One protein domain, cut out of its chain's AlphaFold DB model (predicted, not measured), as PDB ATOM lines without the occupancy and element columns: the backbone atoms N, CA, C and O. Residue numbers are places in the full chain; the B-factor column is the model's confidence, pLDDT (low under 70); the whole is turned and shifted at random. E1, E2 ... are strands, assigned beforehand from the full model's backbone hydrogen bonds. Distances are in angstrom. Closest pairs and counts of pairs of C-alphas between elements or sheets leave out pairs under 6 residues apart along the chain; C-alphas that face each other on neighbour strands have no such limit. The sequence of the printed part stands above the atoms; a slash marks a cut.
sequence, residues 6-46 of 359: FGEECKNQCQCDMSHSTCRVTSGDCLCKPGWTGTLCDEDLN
ATOM      1  N   PHE A   6      98.399 -24.116 -67.844       91.62
ATOM      2  CA  PHE A   6      99.272 -23.090 -68.440       91.62
ATOM      3  C   PHE A   6      99.338 -23.159 -69.980       91.62
ATOM      4  O   PHE A   6      98.846 -24.106 -70.598       91.62
ATOM      5  N   GLY A   7      99.963 -22.150 -70.597       87.62
ATOM      6  CA  GLY A   7     100.178 -22.060 -72.047       87.62
ATOM      7  C   GLY A   7      99.012 -21.427 -72.815       87.62
ATOM      8  O   GLY A   7      97.991 -21.045 -72.235       87.62
ATOM      9  N   GLU A   8      99.159 -21.298 -74.136       88.00
ATOM     10  CA  GLU A   8      98.107 -20.747 -74.999       88.00
ATOM     11  C   GLU A   8      96.833 -21.601 -74.926       88.00
ATOM     12  O   GLU A   8      96.876 -22.831 -74.977       88.00
ATOM     13  N   GLU A   9      95.689 -20.939 -74.732       87.06
ATOM     14  CA  GLU A   9      94.382 -21.573 -74.491       87.06
ATOM     15  C   GLU A   9      94.322 -22.528 -73.277       87.06
ATOM     16  O   GLU A   9      93.315 -23.206 -73.090       87.06
ATOM     17  N   CYS A  10      95.347 -22.558 -72.411       86.56
ATOM     18  CA  CYS A  10      95.357 -23.307 -71.146       86.56
ATOM     19  C   CYS A  10      95.233 -24.831 -71.286       86.56
ATOM     20  O   CYS A  10      94.676 -25.497 -70.413       86.56
ATOM     21  N   LYS A  11      95.741 -25.385 -72.392       87.75
ATOM     22  CA  LYS A  11      95.643 -26.819 -72.706       87.75
ATOM     23  C   LYS A  11      96.629 -27.696 -71.930       87.75
ATOM     24  O   LYS A  11      96.412 -28.902 -71.853       87.75
ATOM     25  N   ASN A  12      97.689 -27.119 -71.356       89.50
ATOM     26  CA  ASN A  12      98.728 -27.879 -70.659       89.50
ATOM     27  C   ASN A  12      98.454 -27.935 -69.152       89.50
ATOM     28  O   ASN A  12      98.106 -26.921 -68.545       89.50
ATOM     29  N   GLN A  13      98.649 -29.108 -68.544       89.50
ATOM     30  CA  GLN A  13      98.531 -29.309 -67.098       89.50
ATOM     31  C   GLN A  13      99.876 -29.118 -66.398       89.50
ATOM     32  O   GLN A  13     100.896 -29.666 -66.825       89.50
ATOM     33  N   CYS A  14      99.863 -28.365 -65.303       89.44
ATOM     34  CA  CYS A  14     101.033 -28.160 -64.461       89.44
ATOM     35  C   CYS A  14     101.399 -29.458 -63.731       89.44
ATOM     36  O   CYS A  14     100.523 -30.133 -63.200       89.44
ATOM     37  N   GLN A  15     102.693 -29.787 -63.710       92.00
ATOM     38  CA  GLN A  15     103.228 -30.987 -63.046       92.00
ATOM     39  C   GLN A  15     103.702 -30.713 -61.609       92.00
ATOM     40  O   GLN A  15     104.205 -31.613 -60.948       92.00
ATOM     41  N   CYS A  16     103.574 -29.471 -61.144       91.31
ATOM     42  CA  CYS A  16     103.965 -29.057 -59.804       91.31
ATOM     43  C   CYS A  16     103.137 -29.769 -58.730       91.31
ATOM     44  O   CYS A  16     101.953 -30.049 -58.944       91.31
ATOM     45  N   ASP A  17     103.702 -29.939 -57.536       90.75
ATOM     46  CA  ASP A  17     102.914 -30.264 -56.354       90.75
ATOM     47  C   ASP A  17     102.034 -29.062 -55.977       90.75
ATOM     48  O   ASP A  17     102.458 -28.084 -55.353       90.75
ATOM     49  N   MET A  18     100.767 -29.127 -56.378       86.56
ATOM     50  CA  MET A  18      99.795 -28.056 -56.169       86.56
ATOM     51  C   MET A  18      99.397 -27.869 -54.694       86.56
ATOM     52  O   MET A  18      98.738 -26.877 -54.368       86.56
ATOM     53  N   SER A  19      99.785 -28.776 -53.788       88.38
ATOM     54  CA  SER A  19      99.577 -28.587 -52.347       88.38
ATOM     55  C   SER A  19     100.522 -27.520 -51.778       88.38
ATOM     56  O   SER A  19     100.109 -26.701 -50.945       88.38
ATOM     57  N   HIS A  20     101.730 -27.408 -52.336       87.56
ATOM     58  CA  HIS A  20     102.793 -26.525 -51.853       87.56
ATOM     59  C   HIS A  20     103.299 -25.511 -52.886       87.56
ATOM     60  O   HIS A  20     104.269 -24.800 -52.641       87.56
ATOM     61  N   SER A  21     102.621 -25.361 -54.024       91.00
ATOM     62  CA  SER A  21     103.050 -24.434 -55.075       91.00
ATOM     63  C   SER A  21     101.900 -23.863 -55.903       91.00
ATOM     64  O   SER A  21     100.730 -24.217 -55.745       91.00
ATOM     65  N   THR A  22     102.247 -22.936 -56.790       91.06
ATOM     66  CA  THR A  22     101.401 -22.502 -57.908       91.06
ATOM     67  C   THR A  22     102.214 -22.563 -59.196       91.06
ATOM     68  O   THR A  22     103.435 -22.523 -59.135       91.06
ATOM     69  N   CYS A  23     101.582 -22.639 -60.368       90.50
ATOM     70  CA  CYS A  23     102.309 -22.633 -61.639       90.50
ATOM     71  C   CYS A  23     102.110 -21.331 -62.414       90.50
ATOM     72  O   CYS A  23     101.015 -20.758 -62.457       90.50
ATOM     73  N   ARG A  24     103.179 -20.855 -63.055       91.06
ATOM     74  CA  ARG A  24     103.149 -19.650 -63.881       91.06
ATOM     75  C   ARG A  24     102.321 -19.907 -65.138       91.06
ATOM     76  O   ARG A  24     102.641 -20.782 -65.932       91.06
ATOM     77  N   VAL A  25     101.290 -19.094 -65.369       87.81
ATOM     78  CA  VAL A  25     100.331 -19.305 -66.474       87.81
ATOM     79  C   VAL A  25     100.951 -19.246 -67.878       87.81
ATOM     80  O   VAL A  25     100.369 -19.780 -68.818       87.81
ATOM     81  N   THR A  26     102.119 -18.611 -68.031       86.50
ATOM     82  CA  THR A  26     102.817 -18.456 -69.317       86.50
ATOM     83  C   THR A  26     103.762 -19.613 -69.635       86.50
ATOM     84  O   THR A  26     103.742 -20.106 -70.757       86.50
ATOM     85  N   SER A  27     104.585 -20.041 -68.676       88.12
ATOM     86  CA  SER A  27     105.657 -21.028 -68.888       88.12
ATOM     87  C   SER A  27     105.382 -22.397 -68.266       88.12
ATOM     88  O   SER A  27     105.985 -23.373 -68.692       88.12
ATOM     89  N   GLY A  28     104.472 -22.486 -67.293       86.94
ATOM     90  CA  GLY A  28     104.223 -23.705 -66.521       86.94
ATOM     91  C   GLY A  28     105.189 -23.919 -65.357       86.94
ATOM     92  O   GLY A  28     104.994 -24.867 -64.604       86.94
ATOM     93  N   ASP A  29     106.176 -23.031 -65.178       90.56
ATOM     94  CA  ASP A  29     107.164 -23.116 -64.097       90.56
ATOM     95  C   ASP A  29     106.492 -23.089 -62.721       90.56
ATOM     96  O   ASP A  29     105.571 -22.297 -62.478       90.56
ATOM     97  N   CYS A  30     106.996 -23.916 -61.810       93.00
ATOM     98  CA  CYS A  30     106.497 -24.011 -60.449       93.00
ATOM     99  C   CYS A  30     107.040 -22.862 -59.586       93.00
ATOM    100  O   CYS A  30     108.234 -22.577 -59.550       93.00
ATOM    101  N   LEU A  31     106.132 -22.182 -58.892       92.50
ATOM    102  CA  LEU A  31     106.395 -21.154 -57.894       92.50
ATOM    103  C   LEU A  31     106.115 -21.771 -56.525       92.50
ATOM    104  O   LEU A  31     104.953 -21.875 -56.111       92.50
ATOM    105  N   CYS A  32     107.174 -22.219 -55.855       93.56
ATOM    106  CA  CYS A  32     107.069 -22.884 -54.561       93.56
ATOM    107  C   CYS A  32     106.589 -21.907 -53.481       93.56
ATOM    108  O   CYS A  32     106.972 -20.733 -53.464       93.56
ATOM    109  N   LYS A  33     105.727 -22.385 -52.577       93.81
ATOM    110  CA  LYS A  33     105.423 -21.674 -51.330       93.81
ATOM    111  C   LYS A  33     106.683 -21.653 -50.443       93.81
ATOM    112  O   LYS A  33     107.556 -22.502 -50.624       93.81
ATOM    113  N   PRO A  34     106.796 -20.708 -49.489       91.75
ATOM    114  CA  PRO A  34     107.892 -20.714 -48.518       91.75
ATOM    115  C   PRO A  34     108.029 -22.082 -47.829       91.75
ATOM    116  O   PRO A  34     107.007 -22.694 -47.519       91.75
ATOM    117  N   GLY A  35     109.268 -22.544 -47.624       89.88
ATOM    118  CA  GLY A  35     109.578 -23.854 -47.028       89.88
ATOM    119  C   GLY A  35     109.667 -25.024 -48.019       89.88
ATOM    120  O   GLY A  35     109.929 -26.144 -47.608       89.88
ATOM    121  N   TRP A  36     109.483 -24.791 -49.325       94.19
ATOM    122  CA  TRP A  36     109.542 -25.840 -50.355       94.19
ATOM    123  C   TRP A  36     110.518 -25.484 -51.476       94.19
ATOM    124  O   TRP A  36     110.674 -24.315 -51.842       94.19
ATOM    125  N   THR A  37     111.167 -26.500 -52.035       92.69
ATOM    126  CA  THR A  37     112.190 -26.393 -53.078       92.69
ATOM    127  C   THR A  37     112.032 -27.506 -54.123       92.69
ATOM    128  O   THR A  37     111.064 -28.263 -54.113       92.69
ATOM    129  N   GLY A  38     112.961 -27.575 -55.072       92.12
ATOM    130  CA  GLY A  38     112.912 -28.513 -56.190       92.12
ATOM    131  C   GLY A  38     112.112 -27.972 -57.377       92.12
ATOM    132  O   GLY A  38     111.345 -27.013 -57.278       92.12
ATOM    133  N   THR A  39     112.313 -28.574 -58.552       92.06
ATOM    134  CA  THR A  39     111.678 -28.097 -59.799       92.06
ATOM    135  C   THR A  39     110.159 -28.278 -59.826       92.06
ATOM    136  O   THR A  39     109.483 -27.554 -60.554       92.06
ATOM    137  N   LEU A  40     109.629 -29.206 -59.021       93.62
ATOM    138  CA  LEU A  40     108.197 -29.472 -58.880       93.62
ATOM    139  C   LEU A  40     107.631 -29.008 -57.530       93.62
ATOM    140  O   LEU A  40     106.427 -29.144 -57.317       93.62
ATOM    141  N   CYS A  41     108.451 -28.404 -56.661       92.50
ATOM    142  CA  CYS A  41     108.078 -27.992 -55.304       92.50
ATOM    143  C   CYS A  41     107.601 -29.144 -54.400       92.50
ATOM    144  O   CYS A  41     106.742 -28.942 -53.544       92.50
ATOM    145  N   ASP A  42     108.127 -30.341 -54.632       92.62
ATOM    146  CA  ASP A  42     107.850 -31.592 -53.922       92.62
ATOM    147  C   ASP A  42     108.922 -31.935 -52.875       92.62
ATOM    148  O   ASP A  42     108.779 -32.901 -52.124       92.62
ATOM    149  N   GLU A  43     109.982 -31.132 -52.805       93.56
ATOM    150  CA  GLU A  43     111.056 -31.279 -51.835       93.56
ATOM    151  C   GLU A  43     110.905 -30.244 -50.725       93.56
ATOM    152  O   GLU A  43     110.701 -29.052 -50.963       93.56
ATOM    153  N   ASP A  44     111.030 -30.712 -49.493       93.00
ATOM    154  CA  ASP A  44     111.077 -29.859 -48.319       93.00
ATOM    155  C   ASP A  44     112.400 -29.079 -48.284       93.00
ATOM    156  O   ASP A  44     113.479 -29.650 -48.475       93.00
ATOM    157  N   LEU A  45     112.330 -27.767 -48.067       91.94
ATOM    158  CA  LEU A  45     113.527 -26.946 -47.945       91.94
ATOM    159  C   LEU A  45     114.055 -27.063 -46.517       91.94
ATOM    160  O   LEU A  45     113.492 -26.455 -45.621       91.94
ATOM    161  N   ASN A  46     115.180 -27.751 -46.321       89.44
ATOM    162  CA  ASN A  46     115.811 -27.818 -45.006       89.44
ATOM    163  C   ASN A  46     116.352 -26.447 -44.582       89.44
ATOM    164  O   ASN A  46     117.475 -26.066 -44.931       89.44
TER     165      ASN A  46
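This is residues 6 to 46 of the 359 residues of an uncharacterized protein of Biomphalaria glabrata (UniProt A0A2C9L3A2). What shape is this? A rod with little regular structure: one small hairpin, E1 and E2, lies in the middle, residues 6 to 20 run in from one end, and residues 33 to 46 loop on toward the other. What is it made of? The printed part has 41 residues, with strands E1 then E2, antiparallel, and no named helix; the class is all strand, with 6 residues in named elements. How large is it? It spans 37 by 14 by 12 A and is only just compact, close to loose, with a radius of gyration of the C-alphas of 10.4 A.

How do the strands pair? E1, residues 21 to 23, and E2, residues 30 to 32, form an antiparallel hairpin at 154 degrees; C-alphas 21 and 32 face each other at 4.3 A. Which atoms join them? N 31 and O 22 are within hydrogen-bond range at 2.7 A.

Where does E1 begin? At C-alpha 21, (103.050, -24.434, -55.075). Where does E2 end? At C-alpha 32, (107.069, -22.884, -54.561).

Is anything cut or uncertain? The printed part has no cut, and no printed residue is under 70 in pLDDT. What else pairs? Residues 36 to 37 pair with 43 to 44, antiparallel.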